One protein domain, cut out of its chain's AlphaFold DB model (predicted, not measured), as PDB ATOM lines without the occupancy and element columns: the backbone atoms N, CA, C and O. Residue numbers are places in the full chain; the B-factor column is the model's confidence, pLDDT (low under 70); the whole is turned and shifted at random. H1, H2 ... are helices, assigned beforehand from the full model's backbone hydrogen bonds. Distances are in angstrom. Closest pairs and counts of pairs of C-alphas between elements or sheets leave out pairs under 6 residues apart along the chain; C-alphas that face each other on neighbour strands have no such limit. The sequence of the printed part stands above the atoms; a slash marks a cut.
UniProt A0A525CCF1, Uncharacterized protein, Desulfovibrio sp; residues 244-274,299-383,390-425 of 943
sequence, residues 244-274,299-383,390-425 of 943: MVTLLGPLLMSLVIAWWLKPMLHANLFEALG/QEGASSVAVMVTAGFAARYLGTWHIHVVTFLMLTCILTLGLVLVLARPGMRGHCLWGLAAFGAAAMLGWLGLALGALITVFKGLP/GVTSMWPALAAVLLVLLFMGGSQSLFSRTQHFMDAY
ATOM      1  N   MET A 244     231.632 280.312 386.315       89.38
ATOM      2  CA  MET A 244     230.453 281.095 386.689       89.38
ATOM      3  C   MET A 244     229.364 281.058 385.608       89.38
ATOM      4  O   MET A 244     228.168 281.058 385.910       89.38
ATOM      5  N   VAL A 245     229.776 281.037 384.337       90.56
ATOM      6  CA  VAL A 245     228.898 281.108 383.163       90.56
ATOM      7  C   VAL A 245     228.635 279.728 382.568       90.56
ATOM      8  O   VAL A 245     227.541 279.494 382.048       90.56
ATOM      9  N   THR A 246     229.572 278.789 382.678       91.56
ATOM     10  CA  THR A 246     229.416 277.438 382.124       91.56
ATOM     11  C   THR A 246     228.328 276.632 382.826       91.56
ATOM     12  O   THR A 246     227.719 275.797 382.166       91.56
ATOM     13  N   LEU A 247     227.990 276.903 384.097       92.31
ATOM     14  CA  LEU A 247     226.776 276.362 384.732       92.31
ATOM     15  C   LEU A 247     225.542 277.255 384.504       92.31
ATOM     16  O   LEU A 247     224.477 276.768 384.108       92.31
ATOM     17  N   LEU A 248     225.674 278.565 384.746       92.94
ATOM     18  CA  LEU A 248     224.568 279.526 384.661       92.94
ATOM     19  C   LEU A 248     223.919 279.544 383.273       92.94
ATOM     20  O   LEU A 248     222.693 279.537 383.162       92.94
ATOM     21  N   GLY A 249     224.734 279.557 382.217       91.56
ATOM     22  CA  GLY A 249     224.278 279.641 380.836       91.56
ATOM     23  C   GLY A 249     223.372 278.468 380.457       91.56
ATOM     24  O   GLY A 249     222.198 278.701 380.155       91.56
ATOM     25  N   PRO A 250     223.858 277.216 380.520       93.25
ATOM     26  CA  PRO A 250     223.050 276.015 380.327       93.25
ATOM     27  C   PRO A 250     221.749 276.003 381.126       93.25
ATOM     28  O   PRO A 250     220.692 275.729 380.552       93.25
ATOM     29  N   LEU A 251     221.786 276.349 382.418       94.19
ATOM     30  CA  LEU A 251     220.592 276.390 383.267       94.19
ATOM     31  C   LEU A 251     219.579 277.441 382.801       94.19
ATOM     32  O   LEU A 251     218.388 277.142 382.726       94.19
ATOM     33  N   LEU A 252     220.030 278.653 382.478       92.81
ATOM     34  CA  LEU A 252     219.159 279.752 382.065       92.81
ATOM     35  C   LEU A 252     218.530 279.488 380.692       92.81
ATOM     36  O   LEU A 252     217.322 279.650 380.524       92.81
ATOM     37  N   MET A 253     219.326 279.046 379.716       90.56
ATOM     38  CA  MET A 253     218.844 278.767 378.359       90.56
ATOM     39  C   MET A 253     217.806 277.644 378.362       90.56
ATOM     40  O   MET A 253     216.721 277.782 377.792       90.56
ATOM     41  N   SER A 254     218.115 276.541 379.047       93.50
ATOM     42  CA  SER A 254     217.204 275.404 379.157       93.50
ATOM     43  C   SER A 254     215.935 275.760 379.941       93.50
ATOM     44  O   SER A 254     214.858 275.287 379.575       93.50
ATOM     45  N   LEU A 255     216.016 276.637 380.954       93.00
ATOM     46  CA  LEU A 255     214.851 277.140 381.693       93.00
ATOM     47  C   LEU A 255     213.897 277.907 380.778       93.00
ATOM     48  O   LEU A 255     212.692 277.652 380.796       93.00
ATOM     49  N   VAL A 256     214.428 278.838 379.978       91.12
ATOM     50  CA  VAL A 256     213.624 279.654 379.059       91.12
ATOM     51  C   VAL A 256     212.904 278.762 378.051       91.12
ATOM     52  O   VAL A 256     211.695 278.907 377.862       91.12
ATOM     53  N   ILE A 257     213.604 277.780 377.473       91.75
ATOM     54  CA  ILE A 257     213.005 276.800 376.558       91.75
ATOM     55  C   ILE A 257     211.935 275.968 377.277       91.75
ATOM     56  O   ILE A 257     210.830 275.803 376.759       91.75
ATOM     57  N   ALA A 258     212.217 275.468 378.483       89.88
ATOM     58  CA  ALA A 258     211.271 274.672 379.259       89.88
ATOM     59  C   ALA A 258     209.988 275.448 379.594       89.88
ATOM     60  O   ALA A 258     208.886 274.917 379.435       89.88
ATOM     61  N   TRP A 259     210.110 276.704 380.034       86.75
ATOM     62  CA  TRP A 259     208.973 277.587 380.307       86.75
ATOM     63  C   TRP A 259     208.167 277.897 379.053       86.75
ATOM     64  O   TRP A 259     206.937 277.842 379.097       86.75
ATOM     65  N   TRP A 260     208.845 278.164 377.939       87.56
ATOM     66  CA  TRP A 260     208.201 278.433 376.658       87.56
ATOM     67  C   TRP A 260     207.428 277.217 376.119       87.56
ATOM     68  O   TRP A 260     206.305 277.360 375.637       87.56
ATOM     69  N   LEU A 261     207.980 276.007 376.265       86.44
ATOM     70  CA  LEU A 261     207.347 274.760 375.821       86.44
ATOM     71  C   LEU A 261     206.186 274.306 376.713       86.44
ATOM     72  O   LEU A 261     205.282 273.622 376.232       86.44
ATOM     73  N   LYS A 262     206.195 274.658 378.004       83.31
ATOM     74  CA  LYS A 262     205.235 274.175 379.012       83.31
ATOM     75  C   LYS A 262     203.758 274.209 378.572       83.31
ATOM     76  O   LYS A 262     203.098 273.184 378.741       83.31
ATOM     77  N   PRO A 263     203.206 275.299 377.999       80.50
ATOM     78  CA  PRO A 263     201.808 275.312 377.549       80.50
ATOM     79  C   PRO A 263     201.540 274.456 376.294       80.50
ATOM     80  O   PRO A 263     200.390 274.103 376.025       80.50
ATOM     81  N   MET A 264     202.577 274.116 375.523       84.88
ATOM     82  CA  MET A 264     202.476 273.494 374.195       84.88
ATOM     83  C   MET A 264     202.663 271.969 374.217       84.88
ATOM     84  O   MET A 264     202.284 271.285 373.261       84.88
ATOM     85  N   LEU A 265     203.239 271.427 375.293       83.44
ATOM     86  CA  LEU A 265     203.475 269.994 375.473       83.44
ATOM     87  C   LEU A 265     202.364 269.324 376.307       83.44
ATOM     88  O   LEU A 265     201.639 269.966 377.076       83.44
ATOM     89  N   HIS A 266     202.204 268.011 376.148       77.50
ATOM     90  CA  HIS A 266     201.474 267.177 377.109       77.50
ATOM     91  C   HIS A 266     202.195 267.160 378.464       77.50
ATOM     92  O   HIS A 266     203.420 267.284 378.519       77.50
ATOM     93  N   ALA A 267     201.448 267.010 379.565       66.25
ATOM     94  CA  ALA A 267     202.014 267.177 380.904       66.25
ATOM     95  C   ALA A 267     202.972 266.041 381.303       66.25
ATOM     96  O   ALA A 267     203.862 266.256 382.124       66.25
ATOM     97  N   ASN A 268     202.796 264.839 380.746       70.00
ATOM     98  CA  ASN A 268     203.688 263.692 380.931       70.00
ATOM     99  C   ASN A 268     203.592 262.704 379.749       70.00
ATOM    100  O   ASN A 268     202.687 262.792 378.916       70.00
ATOM    101  N   LEU A 269     204.543 261.765 379.670       66.50
ATOM    102  CA  LEU A 269     204.623 260.771 378.590       66.50
ATOM    103  C   LEU A 269     203.407 259.825 378.556       66.50
ATOM    104  O   LEU A 269     202.936 259.471 377.479       66.50
ATOM    105  N   PHE A 270     202.859 259.456 379.717       66.25
ATOM    106  CA  PHE A 270     201.685 258.579 379.804       66.25
ATOM    107  C   PHE A 270     200.437 259.216 379.182       66.25
ATOM    108  O   PHE A 270     199.693 258.549 378.464       66.25
ATOM    109  N   GLU A 271     200.240 260.519 379.400       67.62
ATOM    110  CA  GLU A 271     199.167 261.299 378.783       67.62
ATOM    111  C   GLU A 271     199.322 261.355 377.257       67.62
ATOM    112  O   GLU A 271     198.344 261.148 376.535       67.62
ATOM    113  N   ALA A 272     200.550 261.575 376.773       65.81
ATOM    114  CA  ALA A 272     200.863 261.609 375.344       65.81
ATOM    115  C   ALA A 272     200.620 260.252 374.657       65.81
ATOM    116  O   ALA A 272     200.112 260.211 373.539       65.81
ATOM    117  N   LEU A 273     200.923 259.144 375.343       66.81
ATOM    118  CA  LEU A 273     200.690 257.777 374.862       66.81
ATOM    119  C   LEU A 273     199.248 257.282 375.080       66.81
ATOM    120  O   LEU A 273     198.910 256.173 374.676       66.81
ATOM    121  N   GLY A 274     198.384 258.072 375.730       60.72
ATOM    122  CA  GLY A 274     196.995 257.694 376.014       60.72
ATOM    123  C   GLY A 274     196.831 256.581 377.059       60.72
ATOM    124  O   GLY A 274     195.732 256.045 377.213       60.72
ATOM    125  N   GLN A 299     200.466 282.947 373.550       56.00
ATOM    126  CA  GLN A 299     200.586 281.492 373.352       56.00
ATOM    127  C   GLN A 299     200.809 281.079 371.886       56.00
ATOM    128  O   GLN A 299     201.420 280.046 371.628       56.00
ATOM    129  N   GLU A 300     200.381 281.903 370.928       58.53
ATOM    130  CA  GLU A 300     200.593 281.708 369.491       58.53
ATOM    131  C   GLU A 300     200.819 283.082 368.841       58.53
ATOM    132  O   GLU A 300     200.011 283.992 369.023       58.53
ATOM    133  N   GLY A 301     201.927 283.268 368.112       66.56
ATOM    134  CA  GLY A 301     202.206 284.516 367.380       66.56
ATOM    135  C   GLY A 301     203.645 285.028 367.488       66.56
ATOM    136  O   GLY A 301     204.510 284.383 368.083       66.56
ATOM    137  N   ALA A 302     203.898 286.203 366.901       71.81
ATOM    138  CA  ALA A 302     205.221 286.835 366.835       71.81
ATOM    139  C   ALA A 302     205.895 287.010 368.198       71.81
ATOM    140  O   ALA A 302     207.081 286.732 368.320       71.81
ATOM    141  N   SER A 303     205.151 287.390 369.241       76.81
ATOM    142  CA  SER A 303     205.705 287.565 370.590       76.81
ATOM    143  C   SER A 303     206.347 286.285 371.130       76.81
ATOM    144  O   SER A 303     207.380 286.344 371.779       76.81
ATOM    145  N   SER A 304     205.769 285.121 370.824       79.44
ATOM    146  CA  SER A 304     206.297 283.815 371.230       79.44
ATOM    147  C   SER A 304     207.633 283.504 370.547       79.44
ATOM    148  O   SER A 304     208.551 282.987 371.177       79.44
ATOM    149  N   VAL A 305     207.759 283.850 369.263       81.38
ATOM    150  CA  VAL A 305     208.986 283.637 368.480       81.38
ATOM    151  C   VAL A 305     210.059 284.665 368.842       81.38
ATOM    152  O   VAL A 305     211.219 284.294 368.983       81.38
ATOM    153  N   ALA A 306     209.684 285.923 369.082       84.56
ATOM    154  CA  ALA A 306     210.598 286.993 369.486       84.56
ATOM    155  C   ALA A 306     211.378 286.642 370.763       84.56
ATOM    156  O   ALA A 306     212.570 286.926 370.876       84.56
ATOM    157  N   VAL A 307     210.717 285.974 371.710       86.50
ATOM    158  CA  VAL A 307     211.342 285.472 372.941       86.50
ATOM    159  C   VAL A 307     212.407 284.439 372.628       86.50
ATOM    160  O   VAL A 307     213.505 284.528 373.159       86.50
ATOM    161  N   MET A 308     212.113 283.502 371.729       90.25
ATOM    162  CA  MET A 308     213.069 282.480 371.308       90.25
ATOM    163  C   MET A 308     214.247 283.078 370.535       90.25
ATOM    164  O   MET A 308     215.374 282.639 370.721       90.25
ATOM    165  N   VAL A 309     214.027 284.125 369.736       90.56
ATOM    166  CA  VAL A 309     215.113 284.880 369.086       90.56
ATOM    167  C   VAL A 309     215.990 285.575 370.125       90.56
ATOM    168  O   VAL A 309     217.210 285.467 370.066       90.56
ATOM    169  N   THR A 310     215.377 286.239 371.106       88.69
ATOM    170  CA  THR A 310     216.097 286.937 372.182       88.69
ATOM    171  C   THR A 310     216.880 285.950 373.047       88.69
ATOM    172  O   THR A 310     218.049 286.174 373.342       88.69
ATOM    173  N   ALA A 311     216.260 284.823 373.405       89.75
ATOM    174  CA  ALA A 311     216.894 283.744 374.149       89.75
ATOM    175  C   ALA A 311     218.038 283.106 373.354       89.75
ATOM    176  O   ALA A 311     219.080 282.812 373.930       89.75
ATOM    177  N   GLY A 312     217.869 282.937 372.040       91.19
ATOM    178  CA  GLY A 312     218.924 282.459 371.154       91.19
ATOM    179  C   GLY A 312     220.096 283.437 371.109       91.19
ATOM    180  O   GLY A 312     221.235 283.042 371.313       91.19
ATOM    181  N   PHE A 313     219.832 284.733 370.952       89.06
ATOM    182  CA  PHE A 313     220.881 285.754 370.975       89.06
ATOM    183  C   PHE A 313     221.619 285.818 372.323       89.06
ATOM    184  O   PHE A 313     222.845 285.882 372.354       89.06
ATOM    185  N   ALA A 314     220.901 285.720 373.445       88.56
ATOM    186  CA  ALA A 314     221.520 285.616 374.765       88.56
ATOM    187  C   ALA A 314     222.366 284.336 374.901       88.56
ATOM    188  O   ALA A 314     223.483 284.383 375.413       88.56
ATOM    189  N   ALA A 315     221.872 283.203 374.386       88.50
ATOM    190  CA  ALA A 315     222.609 281.942 374.338       88.50
ATOM    191  C   ALA A 315     223.894 282.047 373.508       88.50
ATOM    192  O   ALA A 315     224.898 281.443 373.874       88.50
ATOM    193  N   ARG A 316     223.893 282.846 372.431       87.44
ATOM    194  CA  ARG A 316     225.099 283.144 371.649       87.44
ATOM    195  C   ARG A 316     226.162 283.809 372.505       87.44
ATOM    196  O   ARG A 316     227.291 283.340 372.514       87.44
ATOM    197  N   TYR A 317     225.798 284.892 373.189       86.44
ATOM    198  CA  TYR A 317     226.736 285.637 374.025       86.44
ATOM    199  C   TYR A 317     227.303 284.751 375.136       86.44
ATOM    200  O   TYR A 317     228.504 284.689 375.331       86.44
ATOM    201  N   LEU A 318     226.461 283.966 375.804       86.25
ATOM    202  CA  LEU A 318     226.924 282.996 376.801       86.25
ATOM    203  C   LEU A 318     227.803 281.890 376.178       86.25
ATOM    204  O   LEU A 318     228.711 281.385 376.826       86.25
ATOM    205  N   GLY A 319     227.560 281.534 374.916       85.56
ATOM    206  CA  GLY A 319     228.369 280.588 374.149       85.56
ATOM    207  C   GLY A 319     229.753 281.107 373.754       85.56
ATOM    208  O   GLY A 319     230.643 280.290 373.541       85.56
ATOM    209  N   THR A 320     229.966 282.426 373.676       88.00
ATOM    210  CA  THR A 320     231.304 282.982 373.404       88.00
ATOM    211  C   THR A 320     232.205 282.946 374.632       88.00
ATOM    212  O   THR A 320     233.413 282.962 374.475       88.00
ATOM    213  N   TRP A 321     231.642 282.869 375.842       88.94
ATOM    214  CA  TRP A 321     232.433 282.764 377.072       88.94
ATOM    215  C   TRP A 321     233.156 281.428 377.203       88.94
ATOM    216  O   TRP A 321     234.198 281.364 377.843       88.94
ATOM    217  N   HIS A 322     232.585 280.353 376.655       87.25
ATOM    218  CA  HIS A 322     233.185 279.033 376.761       87.25
ATOM    219  C   HIS A 322     232.699 278.097 375.655       87.25
ATOM    220  O   HIS A 322     231.495 277.877 375.481       87.25
ATOM    221  N   ILE A 323     233.636 277.451 374.960       80.19
ATOM    222  CA  ILE A 323     233.344 276.631 373.776       80.19
ATOM    223  C   ILE A 323     232.358 275.484 374.054       80.19
ATOM    224  O   ILE A 323     231.489 275.186 373.233       80.19
ATOM    225  N   HIS A 324     232.417 274.863 375.235       84.94
ATOM    226  CA  HIS A 324     231.500 273.776 375.606       84.94
ATOM    227  C   HIS A 324     230.047 274.220 375.846       84.94
ATOM    228  O   HIS A 324     229.142 273.391 375.731       84.94
ATOM    229  N   VAL A 325     229.777 275.508 376.096       87.00
ATOM    230  CA  VAL A 325     228.394 276.018 376.190       87.00
ATOM    231  C   VAL A 325     227.695 275.897 374.834       87.00
ATOM    232  O   VAL A 325     226.519 275.538 374.770       87.00
ATOM    233  N   VAL A 326     228.434 276.086 373.736       83.94
ATOM    234  CA  VAL A 326     227.936 275.857 372.371       83.94
ATOM    235  C   VAL A 326     227.611 274.374 372.147       83.94
ATOM    236  O   VAL A 326     226.551 274.053 371.607       83.94
ATOM    237  N   THR A 327     228.470 273.460 372.611       86.19
ATOM    238  CA  THR A 327     228.206 272.008 372.561       86.19
ATOM    239  C   THR A 327     226.930 271.647 373.331       86.19
ATOM    240  O   THR A 327     226.069 270.930 372.814       86.19
ATOM    241  N   PHE A 328     226.748 272.196 374.536       88.56
ATOM    242  CA  PHE A 328     225.530 271.995 375.322       88.56
ATOM    243  C   PHE A 328     224.286 272.571 374.630       88.56
ATOM    244  O   PHE A 328     223.206 271.977 374.680       88.56
ATOM    245  N   LEU A 329     224.419 273.704 373.941       87.94
ATOM    246  CA  LEU A 329     223.325 274.291 373.177       87.94
ATOM    247  C   LEU A 329     222.884 273.391 372.016       87.94
ATOM    248  O   LEU A 329     221.683 273.198 371.823       87.94
ATOM    249  N   MET A 330     223.830 272.803 371.272       87.44
ATOM    250  CA  MET A 330     223.523 271.806 370.235       87.44
ATOM    251  C   MET A 330     222.708 270.653 370.812       87.44
ATOM    252  O   MET A 330     221.647 270.311 370.282       87.44
ATOM    253  N   LEU A 331     223.160 270.108 371.942       90.00
ATOM    254  CA  LEU A 331     222.458 269.041 372.643       90.00
ATOM    255  C   LEU A 331     221.056 269.483 373.088       90.00
ATOM    256  O   LEU A 331     220.084 268.768 372.858       90.00
ATOM    257  N   THR A 332     220.916 270.688 373.638       90.75
ATOM    258  CA  THR A 332     219.627 271.255 374.065       90.75
ATOM    259  C   THR A 332     218.655 271.393 372.893       90.75
ATOM    260  O   THR A 332     217.477 271.056 373.032       90.75
ATOM    261  N   CYS A 333     219.124 271.827 371.720       91.56
ATOM    262  CA  CYS A 333     218.309 271.902 370.507       91.56
ATOM    263  C   CYS A 333     217.833 270.515 370.047       91.56
ATOM    264  O   CYS A 333     216.655 270.353 369.726       91.56
ATOM    265  N   ILE A 334     218.711 269.506 370.065       92.31
ATOM    266  CA  ILE A 334     218.378 268.117 369.699       92.31
ATOM    267  C   ILE A 334     217.360 267.521 370.679       92.31
ATOM    268  O   ILE A 334     216.351 266.947 370.261       92.31
ATOM    269  N   LEU A 335     217.574 267.698 371.983       93.31
ATOM    270  CA  LEU A 335     216.650 267.228 373.017       93.31
ATOM    271  C   LEU A 335     215.291 267.928 372.908       93.31
ATOM    272  O   LEU A 335     214.248 267.279 372.996       93.31
ATOM    273  N   THR A 336     215.288 269.235 372.635       94.12
ATOM    274  CA  THR A 336     214.060 270.004 372.403       94.12
ATOM    275  C   THR A 336     213.309 269.512 371.171       94.12
ATOM    276  O   THR A 336     212.092 269.335 371.229       94.12
ATOM    277  N   LEU A 337     214.015 269.232 370.071       94.38
ATOM    278  CA  LEU A 337     213.428 268.638 368.871       94.38
ATOM    279  C   LEU A 337     212.742 267.303 369.202       94.38
ATOM    280  O   LEU A 337     211.576 267.117 368.854       94.38
ATOM    281  N   GLY A 338     213.418 266.416 369.939       92.25
ATOM    282  CA  GLY A 338     212.846 265.149 370.405       92.25
ATOM    283  C   GLY A 338     211.583 265.343 371.251       92.25
ATOM    284  O   GLY A 338     210.547 264.737 370.965       92.25
ATOM    285  N   LEU A 339     211.623 266.247 372.238       90.81
ATOM    286  CA  LEU A 339     210.464 266.581 373.075       90.81
ATOM    287  C   LEU A 339     209.283 267.090 372.239       90.81
ATOM    288  O   LEU A 339     208.150 266.672 372.463       90.81
ATOM    289  N   VAL A 340     209.525 267.962 371.259       92.06
ATOM    290  CA  VAL A 340     208.472 268.516 370.397       92.06
ATOM    291  C   VAL A 340     207.857 267.440 369.502       92.06
ATOM    292  O   VAL A 340     206.634 267.380 369.369       92.06
ATOM    293  N   LEU A 341     208.667 266.564 368.906       90.69
ATOM    294  CA  LEU A 341     208.164 265.500 368.033       90.69
ATOM    295  C   LEU A 341     207.298 264.489 368.800       90.69
ATOM    296  O   LEU A 341     206.255 264.070 368.292       90.69
ATOM    297  N   VAL A 342     207.691 264.149 370.031       88.31
ATOM    298  CA  VAL A 342     207.015 263.133 370.850       88.31
ATOM    299  C   VAL A 342     205.832 263.706 371.638       88.31
ATOM    300  O   VAL A 342     204.772 263.087 371.681       88.31
ATOM    301  N   LEU A 343     205.981 264.884 372.252       87.56
ATOM    302  CA  LEU A 343     205.077 265.368 373.307       87.56
ATOM    303  C   LEU A 343     204.288 266.627 372.951       87.56
ATOM    304  O   LEU A 343     203.435 267.033 373.743       87.56
ATOM    305  N   ALA A 344     204.549 267.281 371.816       87.19
ATOM    306  CA  ALA A 344     203.776 268.465 371.453       87.19
ATOM    307  C   ALA A 344     202.316 268.105 371.167       87.19
ATOM    308  O   ALA A 344     202.022 267.137 370.457       87.19
ATOM    309  N   ARG A 345     201.409 268.931 371.693       84.25
ATOM    310  CA  ARG A 345     199.963 268.775 371.511       84.25
ATOM    311  C   ARG A 345     199.586 268.852 370.022       84.25
ATOM    312  O   ARG A 345     200.275 269.529 369.245       84.25
ATOM    313  N   PRO A 346     198.480 268.210 369.599       79.50
ATOM    314  CA  PRO A 346     198.010 268.283 368.217       79.50
ATOM    315  C   PRO A 346     197.865 269.737 367.743       79.50
ATOM    316  O   PRO A 346     197.211 270.543 368.396       79.50
ATOM    317  N   GLY A 347     198.496 270.076 366.615       79.81
ATOM    318  CA  GLY A 347     198.506 271.435 366.053       79.81
ATOM    319  C   GLY A 347     199.677 272.327 366.493       79.81
ATOM    320  O   GLY A 347     200.032 273.239 365.753       79.81
ATOM    321  N   MET A 348     200.358 272.018 367.604       83.88
ATOM    322  CA  MET A 348     201.428 272.874 368.149       83.88
ATOM    323  C   MET A 348     202.816 272.590 367.567       83.88
ATOM    324  O   MET A 348     203.685 273.457 367.600       83.88
ATOM    325  N   ARG A 349     203.029 271.404 366.980       87.94
ATOM    326  CA  ARG A 349     204.337 270.962 366.452       87.94
ATOM    327  C   ARG A 349     204.996 271.985 365.527       87.94
ATOM    328  O   ARG A 349     206.157 272.316 365.722       87.94
ATOM    329  N   GLY A 350     204.258 272.510 364.546       85.56
ATOM    330  CA  GLY A 350     204.800 273.494 363.603       85.56
ATOM    331  C   GLY A 350     205.237 274.794 364.283       85.56
ATOM    332  O   GLY A 350     206.284 275.336 363.946       85.56
ATOM    333  N   HIS A 351     204.476 275.278 365.270       84.50
ATOM    334  CA  HIS A 351     204.838 276.472 366.043       84.50
ATOM    335  C   HIS A 351     206.089 276.240 366.894       84.50
ATOM    336  O   HIS A 351     207.026 277.034 366.822       84.50
ATOM    337  N   CYS A 352     206.144 275.116 367.615       89.19
ATOM    338  CA  CYS A 352     207.301 274.753 368.429       89.19
ATOM    339  C   CYS A 352     208.583 274.632 367.588       89.19
ATOM    340  O   CYS A 352     209.635 275.133 367.973       89.19
ATOM    341  N   LEU A 353     208.494 273.998 366.415       91.56
ATOM    342  CA  LEU A 353     209.635 273.825 365.515       91.56
ATOM    343  C   LEU A 353     210.106 275.156 364.914       91.56
ATOM    344  O   LEU A 353     211.307 275.377 364.817       91.56
ATOM    345  N   TRP A 354     209.196 276.072 364.567       88.62
ATOM    346  CA  TRP A 354     209.582 277.412 364.104       88.62
ATOM    347  C   TRP A 354     210.248 278.244 365.205       88.62
ATOM    348  O   TRP A 354     211.216 278.948 364.926       88.62
ATOM    349  N   GLY A 355     209.768 278.152 366.449       90.31
ATOM    350  CA  GLY A 355     210.426 278.798 367.588       90.31
ATOM    351  C   GLY A 355     211.812 278.212 367.869       90.31
ATOM    352  O   GLY A 355     212.755 278.969 368.080       90.31
ATOM    353  N   LEU A 356     211.967 276.887 367.777       92.31
ATOM    354  CA  LEU A 356     213.267 276.221 367.899       92.31
ATOM    355  C   LEU A 356     214.229 276.608 366.764       92.31
ATOM    356  O   LEU A 356     215.399 276.874 367.025       92.31
ATOM    357  N   ALA A 357     213.744 276.688 365.521       91.44
ATOM    358  CA  ALA A 357     214.543 277.141 364.384       91.44
ATOM    359  C   ALA A 357     215.008 278.594 364.568       91.44
ATOM    360  O   ALA A 357     216.175 278.895 364.341       91.44
ATOM    361  N   ALA A 358     214.119 279.482 365.029       91.25
ATOM    362  CA  ALA A 358     214.455 280.877 365.309       91.25
ATOM    363  C   ALA A 358     215.480 281.012 366.448       91.25
ATOM    364  O   ALA A 358     216.421 281.794 366.329       91.25
ATOM    365  N   PHE A 359     215.333 280.217 367.513       92.75
ATOM    366  CA  PHE A 359     216.301 280.135 368.607       92.75
ATOM    367  C   PHE A 359     217.676 279.672 368.121       92.75
ATOM    368  O   PHE A 359     218.667 280.366 368.333       92.75
ATOM    369  N   GLY A 360     217.738 278.526 367.436       90.75
ATOM    370  CA  GLY A 360     218.999 277.961 366.959       90.75
ATOM    371  C   GLY A 360     219.686 278.856 365.925       90.75
ATOM    372  O   GLY A 360     220.902 279.032 365.986       90.75
ATOM    373  N   ALA A 361     218.916 279.496 365.036       90.19
ATOM    374  CA  ALA A 361     219.443 280.487 364.103       90.19
ATOM    375  C   ALA A 361     220.078 281.666 364.854       90.19
ATOM    376  O   ALA A 361     221.259 281.940 364.645       90.19
ATOM    377  N   ALA A 362     219.339 282.315 365.761       91.00
ATOM    378  CA  ALA A 362     219.827 283.468 366.523       91.00
ATOM    379  C   ALA A 362     221.034 283.135 367.413       91.00
ATOM    380  O   ALA A 362     221.926 283.968 367.576       91.00
ATOM    381  N   ALA A 363     221.094 281.919 367.953       88.50
ATOM    382  CA  ALA A 363     222.198 281.505 368.799       88.50
ATOM    383  C   ALA A 363     223.495 281.241 368.017       88.50
ATOM    384  O   ALA A 363     224.585 281.567 368.485       88.50
ATOM    385  N   MET A 364     223.406 280.679 366.811       79.31
ATOM    386  CA  MET A 364     224.567 280.038 366.178       79.31
ATOM    387  C   MET A 364     225.024 280.708 364.881       79.31
ATOM    388  O   MET A 364     226.221 280.727 364.610       79.31
ATOM    389  N   LEU A 365     224.122 281.332 364.115       82.44
ATOM    390  CA  LEU A 365     224.438 281.955 362.817       82.44
ATOM    391  C   LEU A 365     224.804 283.451 362.930       82.44
ATOM    392  O   LEU A 365     224.736 284.194 361.952       82.44
ATOM    393  N   GLY A 366     225.151 283.921 364.132       80.50
ATOM    394  CA  GLY A 366     225.538 285.311 364.385       80.50
ATOM    395  C   GLY A 366     224.489 286.331 363.947       80.50
ATOM    396  O   GLY A 366     223.289 286.133 364.141       80.50
ATOM    397  N   TRP A 367     224.942 287.433 363.347       85.38
ATOM    398  CA  TRP A 367     224.065 288.511 362.878       85.38
ATOM    399  C   TRP A 367     223.074 288.054 361.803       85.38
ATOM    400  O   TRP A 367     221.918 288.475 361.818       85.38
ATOM    401  N   LEU A 368     223.490 287.138 360.920       87.44
ATOM    402  CA  LEU A 368     222.601 286.521 359.932       87.44
ATOM    403  C   LEU A 368     221.487 285.731 360.630       87.44
ATOM    404  O   LEU A 368     220.317 285.864 360.285       87.44
ATOM    405  N   GLY A 369     221.842 284.956 361.652       85.19
ATOM    406  CA  GLY A 369     220.905 284.220 362.491       85.19
ATOM    407  C   GLY A 369     219.876 285.092 363.190       85.19
ATOM    408  O   GLY A 369     218.686 284.777 363.178       85.19
ATOM    409  N   LEU A 370     220.327 286.212 363.759       86.88
ATOM    410  CA  LEU A 370     219.456 287.202 364.386       86.88
ATOM    411  C   LEU A 370     218.480 287.806 363.366       86.88
ATOM    412  O   LEU A 370     217.283 287.883 363.638       86.88
ATOM    413  N   ALA A 371     218.968 288.171 362.177       88.88
ATOM    414  CA  ALA A 371     218.136 288.694 361.096       88.88
ATOM    415  C   ALA A 371     217.102 287.661 360.617       88.88
ATOM    416  O   ALA A 371     215.927 287.991 360.466       88.88
ATOM    417  N   LEU A 372     217.505 286.398 360.442       87.12
ATOM    418  CA  LEU A 372     216.607 285.295 360.087       87.12
ATOM    419  C   LEU A 372     215.549 285.054 361.172       87.12
ATOM    420  O   LEU A 372     214.366 284.929 360.862       87.12
ATOM    421  N   GLY A 373     215.938 285.048 362.447       85.69
ATOM    422  CA  GLY A 373     215.011 284.941 363.574       85.69
ATOM    423  C   GLY A 373     214.011 286.103 363.630       85.69
ATOM    424  O   GLY A 373     212.806 285.891 363.809       85.69
ATOM    425  N   ALA A 374     214.487 287.332 363.417       85.88
ATOM    426  CA  ALA A 374     213.648 288.523 363.335       85.88
ATOM    427  C   ALA A 374     212.676 288.451 362.148       85.88
ATOM    428  O   ALA A 374     211.494 288.744 362.312       85.88
ATOM    429  N   LEU A 375     213.124 287.971 360.984       85.88
ATOM    430  CA  LEU A 375     212.259 287.714 359.832       85.88
ATOM    431  C   LEU A 375     211.160 286.707 360.188       85.88
ATOM    432  O   LEU A 375     209.988 287.013 359.986       85.88
ATOM    433  N   ILE A 376     211.493 285.553 360.786       82.31
ATOM    434  CA  ILE A 376     210.497 284.555 361.229       82.31
ATOM    435  C   ILE A 376     209.482 285.196 362.192       82.31
ATOM    436  O   ILE A 376     208.278 284.949 362.084       82.31
ATOM    437  N   THR A 377     209.952 286.057 363.098       82.50
ATOM    438  CA  THR A 377     209.112 286.807 364.044       82.50
ATOM    439  C   THR A 377     208.141 287.743 363.321       82.50
ATOM    440  O   THR A 377     206.937 287.689 363.577       82.50
ATOM    441  N   VAL A 378     208.633 288.555 362.381       82.00
ATOM    442  CA  VAL A 378     207.823 289.485 361.576       82.00
ATOM    443  C   VAL A 378     206.810 288.722 360.725       82.00
ATOM    444  O   VAL A 378     205.624 289.046 360.759       82.00
ATOM    445  N   PHE A 379     207.229 287.653 360.043       77.38
ATOM    446  CA  PHE A 379     206.345 286.799 359.242       77.38
ATOM    447  C   PHE A 379     205.199 286.195 360.067       77.38
ATOM    448  O   PHE A 379     204.084 286.060 359.567       77.38
ATOM    449  N   LYS A 380     205.441 285.863 361.341       73.62
ATOM    450  CA  LYS A 380     204.419 285.366 362.279       73.62
ATOM    451  C   LYS A 380     203.536 286.467 362.878       73.62
ATOM    452  O   LYS A 380     202.532 286.140 363.507       73.62
ATOM    453  N   GLY A 381     203.910 287.737 362.722       69.56
ATOM    454  CA  GLY A 381     203.213 288.901 363.277       69.56
ATOM    455  C   GLY A 381     202.300 289.632 362.299       69.56
ATOM    456  O   GLY A 381     201.538 290.492 362.732       69.56
ATOM    457  N   LEU A 382     202.354 289.303 361.004       69.00
ATOM    458  CA  LEU A 382     201.547 289.962 359.975       69.00
ATOM    459  C   LEU A 382     200.039 289.687 360.178       69.00
ATOM    460  O   LEU A 382     199.608 288.530 360.108       69.00
ATOM    461  N   PRO A 383     199.208 290.724 360.412       52.12
ATOM    462  CA  PRO A 383     197.778 290.555 360.652       52.12
ATOM    463  C   PRO A 383     197.017 290.210 359.362       52.12
ATOM    464  O   PRO A 383     197.269 290.765 358.297       52.12
ATOM    465  N   GLY A 390     200.606 274.582 354.356       67.19
ATOM    466  CA  GLY A 390     201.920 274.034 354.022       67.19
ATOM    467  C   GLY A 390     203.066 274.686 354.802       67.19
ATOM    468  O   GLY A 390     203.855 273.964 355.399       67.19
ATOM    469  N   VAL A 391     203.112 276.020 354.893       69.75
ATOM    470  CA  VAL A 391     204.180 276.790 355.570       69.75
ATOM    471  C   VAL A 391     204.097 276.673 357.096       69.75
ATOM    472  O   VAL A 391     205.112 276.614 357.787       69.75
ATOM    473  N   THR A 392     202.882 276.600 357.642       70.31
ATOM    474  CA  THR A 392     202.657 276.413 359.086       70.31
ATOM    475  C   THR A 392     202.667 274.946 359.518       70.31
ATOM    476  O   THR A 392     202.507 274.669 360.707       70.31
ATOM    477  N   SER A 393     202.811 274.006 358.578       79.38
ATOM    478  CA  SER A 393     202.930 272.581 358.886       79.38
ATOM    479  C   SER A 393     204.276 272.266 359.545       79.38
ATOM    480  O   SER A 393     205.196 273.082 359.549       79.38
ATOM    481  N   MET A 394     204.401 271.067 360.116       85.88
ATOM    482  CA  MET A 394     205.635 270.670 360.794       85.88
ATOM    483  C   MET A 394     206.819 270.475 359.840       85.88
ATOM    484  O   MET A 394     207.950 270.592 360.282       85.88
ATOM    485  N   TRP A 395     206.588 270.192 358.553       89.69
ATOM    486  CA  TRP A 395     207.656 269.764 357.644       89.69
ATOM    487  C   TRP A 395     208.630 270.883 357.250       89.69
ATOM    488  O   TRP A 395     209.830 270.665 357.404       89.69
ATOM    489  N   PRO A 396     208.191 272.091 356.836       88.88
ATOM    490  CA  PRO A 396     209.128 273.189 356.582       88.88
ATOM    491  C   PRO A 396     209.851 273.639 357.850       88.88
ATOM    492  O   PRO A 396     211.035 273.949 357.808       88.88
ATOM    493  N   ALA A 397     209.152 273.631 358.989       87.50
ATOM    494  CA  ALA A 397     209.743 273.978 360.276       87.50
ATOM    495  C   ALA A 397     210.806 272.951 360.703       87.50
ATOM    496  O   ALA A 397     211.882 273.324 361.155       87.50
ATOM    497  N   LEU A 398     210.535 271.656 360.507       92.31
ATOM    498  CA  LEU A 398     211.493 270.578 360.745       92.31
ATOM    499  C   LEU A 398     212.706 270.708 359.822       92.31
ATOM    500  O   LEU A 398     213.829 270.606 360.297       92.31
ATOM    501  N   ALA A 399     212.493 270.981 358.533       91.69
ATOM    502  CA  ALA A 399     213.579 271.222 357.588       91.69
ATOM    503  C   ALA A 399     214.447 272.417 358.015       91.69
ATOM    504  O   ALA A 399     215.669 272.322 357.971       91.69
ATOM    505  N   ALA A 400     213.836 273.504 358.503       90.19
ATOM    506  CA  ALA A 400     214.563 274.650 359.042       90.19
ATOM    507  C   ALA A 400     215.392 274.281 360.285       90.19
ATOM    508  O   ALA A 400     216.557 274.655 360.363       90.19
ATOM    509  N   VAL A 401     214.835 273.508 361.227       90.75
ATOM    510  CA  VAL A 401     215.584 273.014 362.399       90.75
ATOM    511  C   VAL A 401     216.746 272.115 361.975       90.75
ATOM    512  O   VAL A 401     217.853 272.295 362.470       90.75
ATOM    513  N   LEU A 402     216.527 271.170 361.057       90.69
ATOM    514  CA  LEU A 402     217.577 270.269 360.569       90.69
ATOM    515  C   LEU A 402     218.680 271.025 359.828       90.69
ATOM    516  O   LEU A 402     219.848 270.706 360.004       90.69
ATOM    517  N   LEU A 403     218.325 272.048 359.050       89.12
ATOM    518  CA  LEU A 403     219.293 272.916 358.387       89.12
ATOM    519  C   LEU A 403     220.111 273.704 359.414       89.12
ATOM    520  O   LEU A 403     221.332 273.727 359.318       89.12
ATOM    521  N   VAL A 404     219.468 274.274 360.437       87.38
ATOM    522  CA  VAL A 404     220.173 274.921 361.553       87.38
ATOM    523  C   VAL A 404     221.113 273.932 362.248       87.38
ATOM    524  O   VAL A 404     222.274 274.264 362.427       87.38
ATOM    525  N   LEU A 405     220.669 272.711 362.567       84.31
ATOM    526  CA  LEU A 405     221.511 271.675 363.185       84.31
ATOM    527  C   LEU A 405     222.677 271.235 362.281       84.31
ATOM    528  O   LEU A 405     223.773 270.985 362.779       84.31
ATOM    529  N   LEU A 406     222.467 271.168 360.965       84.06
ATOM    530  CA  LEU A 406     223.518 270.861 359.994       84.06
ATOM    531  C   LEU A 406     224.579 271.968 359.966       84.06
ATOM    532  O   LEU A 406     225.766 271.674 360.057       84.06
ATOM    533  N   PHE A 407     224.157 273.235 359.914       78.62
ATOM    534  CA  PHE A 407     225.069 274.379 360.016       78.62
ATOM    535  C   PHE A 407     225.744 274.465 361.393       78.62
ATOM    536  O   PHE A 407     226.908 274.845 361.468       78.62
ATOM    537  N   MET A 408     225.050 274.076 362.471       70.31
ATOM    538  CA  MET A 408     225.628 273.968 363.816       70.31
ATOM    539  C   MET A 408     226.764 272.943 363.850       70.31
ATOM    540  O   MET A 408     227.781 273.198 364.485       70.31
ATOM    541  N   GLY A 409     226.623 271.819 363.143       62.84
ATOM    542  CA  GLY A 409     227.658 270.791 363.040       62.84
ATOM    543  C   GLY A 409     228.965 271.259 362.389       62.84
ATOM    544  O   GLY A 409     229.976 270.597 362.586       62.84
ATOM    545  N   GLY A 410     228.993 272.388 361.666       61.91
ATOM    546  CA  GLY A 410     230.214 272.923 361.044       61.91
ATOM    547  C   GLY A 410     231.052 271.848 360.329       61.91
ATOM    548  O   GLY A 410     230.509 271.028 359.593       61.91
ATOM    549  N   SER A 411     232.366 271.825 360.585       54.28
ATOM    550  CA  SER A 411     233.282 270.731 360.206       54.28
ATOM    551  C   SER A 411     233.308 269.563 361.208       54.28
ATOM    552  O   SER A 411     233.919 268.535 360.928       54.28
ATOM    553  N   GLN A 412     232.675 269.709 362.378       64.25
ATOM    554  CA  GLN A 412     232.815 268.822 363.536       64.25
ATOM    555  C   GLN A 412     231.466 268.558 364.220       64.25
ATOM    556  O   GLN A 412     230.917 269.407 364.932       64.25
ATOM    557  N   SER A 413     230.955 267.341 364.026       78.44
ATOM    558  CA  SER A 413     229.715 266.843 364.631       78.44
ATOM    559  C   SER A 413     229.703 266.922 366.171       78.44
ATOM    560  O   SER A 413     230.745 266.938 366.823       78.44
ATOM    561  N   LEU A 414     228.511 266.879 366.785       80.00
ATOM    562  CA  LEU A 414     228.378 266.749 368.248       80.00
ATOM    563  C   LEU A 414     229.154 265.536 368.786       80.00
ATOM    564  O   LEU A 414     229.744 265.611 369.863       80.00
ATOM    565  N   PHE A 415     229.163 264.438 368.027       80.38
ATOM    566  CA  PHE A 415     229.913 263.239 368.374       80.38
ATOM    567  C   PHE A 415     231.417 263.523 368.426       80.38
ATOM    568  O   PHE A 415     232.025 263.264 369.455       80.38
ATOM    569  N   SER A 416     231.994 264.138 367.388       80.31
ATOM    570  CA  SER A 416     233.433 264.442 367.364       80.31
ATOM    571  C   SER A 416     233.839 265.434 368.455       80.31
ATOM    572  O   SER A 416     234.852 265.231 369.107       80.31
ATOM    573  N   ARG A 417     233.009 266.445 368.744       81.88
ATOM    574  CA  ARG A 417     233.231 267.367 369.875       81.88
ATOM    575  C   ARG A 417     233.214 266.661 371.230       81.88
ATOM    576  O   ARG A 417     233.985 267.017 372.112       81.88
ATOM    577  N   THR A 418     232.307 265.702 371.404       79.94
ATOM    578  CA  THR A 418     232.200 264.927 372.649       79.94
ATOM    579  C   THR A 418     233.370 263.958 372.778       79.94
ATOM    580  O   THR A 418     233.948 263.859 373.853       79.94
ATOM    581  N   GLN A 419     233.750 263.299 371.683       81.00
ATOM    582  CA  GLN A 419     234.893 262.396 371.634       81.00
ATOM    583  C   GLN A 419     236.189 263.147 371.945       81.00
ATOM    584  O   GLN A 419     236.875 262.776 372.881       81.00
ATOM    585  N   HIS A 420     236.433 264.289 371.297       77.94
ATOM    586  CA  HIS A 420     237.592 265.137 371.580       77.94
ATOM    587  C   HIS A 420     237.635 265.608 373.042       77.94
ATOM    588  O   HIS A 420     238.705 265.684 373.642       77.94
ATOM    589  N   PHE A 421     236.479 265.918 373.641       78.62
ATOM    590  CA  PHE A 421     236.414 266.206 375.074       78.62
ATOM    591  C   PHE A 421     236.795 264.979 375.912       78.62
ATOM    592  O   PHE A 421     237.510 265.123 376.887       78.62
ATOM    593  N   MET A 422     236.343 263.776 375.560       78.44
ATOM    594  CA  MET A 422     236.706 262.557 376.292       78.44
ATOM    595  C   MET A 422     238.190 262.199 376.126       78.44
ATOM    596  O   MET A 422     238.820 261.799 377.104       78.44
ATOM    597  N   ASP A 423     238.742 262.385 374.928       74.56
ATOM    598  CA  ASP A 423     240.135 262.077 374.589       74.56
ATOM    599  C   ASP A 423     241.103 263.011 375.325       74.56
ATOM    600  O   ASP A 423     242.071 262.538 375.916       74.56
ATOM    601  N   ALA A 424     240.780 264.306 375.438       69.06
ATOM    602  CA  ALA A 424     241.574 265.267 376.213       69.06
ATOM    603  C   ALA A 424     241.708 264.896 377.708       69.06
ATOM    604  O   ALA A 424     242.613 265.364 378.392       69.06
ATOM    605  N   TYR A 425     240.821 264.041 378.225       71.81
ATOM    606  CA  TYR A 425     240.836 263.558 379.608       71.81
ATOM    607  C   TYR A 425     241.280 262.087 379.719       71.81
ATOM    608  O   TYR A 425     241.149 261.482 380.785       71.81
TER     609      TYR A 425
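This is residues 244 to 274, 299 to 383 and 390 to 425 of the 943 residues of an uncharacterized protein of Desulfovibrio sp (UniProt A0A525CCF1). Look for a bundle of six roughly aligned helices with H5 in the middle: H3, H4, H6 and H7 pack round H5, and H1 covers H3 and part of H4 from outside. Short H2 sits by the last residues of H4, and H8 slants away near H4's other end. The bundle H1, H3, H4, H5, H6, H7 is up and down, each helix running against the one before it. The printed part has 152 residues with eight named helices, H1 to H8 in order, and no named strand, so the class is all helix. It is compact, with a radius of gyration of the C-alphas of 15.4 A and spans of 49 by 38 by 28 A.

Find C-alpha 244 at (230.453, 281.095, 386.689); from there H1 runs 26.3 A over residues 244 to 261. H2 is residues 269 to 272. After the first cut, H3 takes residues 302 to 321, 29.4 A. H4, residues 323 to 343, begins at (233.344, 276.631, 373.776) and is 30.4 A long. Then come H5, residues 349 to 364, 22.2 A, and H6, residues 366 to 381, 22.6 A. Beyond the second cut, read H7, residues 394 to 408, 20.5 A, and H8, residues 414 to 423, ending at (240.135, 262.077, 374.589).

Start at the hub, H4, which touches six helices. With its residues 333 to 341 alone it touches H5 in a hairpin, a shallow tilt of 5 degrees; the closest C-alphas, Val 340 and Arg 349, are 6.2 A apart. H5 touches H7, the same way, with C-alphas 350 and 394 at 4.1 A. H5 and H6 form a hairpin, closest at C-alphas 362 and 369, 4.2 A. H3 touches H5 at C-alphas 312 and 363, 4.1 A. H1 touches H3, opposite ways at 15 degrees, closest at C-alphas 249 and 318, 5.9 A. H8 touches residues 327 to 331 of H4 at a steep tilt of 46 degrees, closest at C-alphas 414 and 327, 6.8 A. H2 and H4 only just touch, with 3 pairs of C-alphas within 8 A, the closest those of Ala 272 and Leu 343, 6.0 A. Every O i to N i+4 pair is within hydrogen-bond range in H5, H6, H7 and H8; the counts are 12 of 14 in H1, 14 of 16 in H3 and 16 of 17 in H4, and H2 is too short for such a pair.

The two C-alphas farthest apart, those of Pro 383 and Tyr 425, are 54.2 A apart. Residues 275 to 298 and 384 to 389 are not printed; the gaps, C-alpha 274 to 299 and 383 to 390, are 24.2 A and 18.3 A. Of the links printed whole, none is long. Mean pLDDT of the printed part is 83.3; look for values under 70 at residues 267, 269 to 274, 299 to 301, 381 to 383, 390 to 391, 409 to 412 and 424.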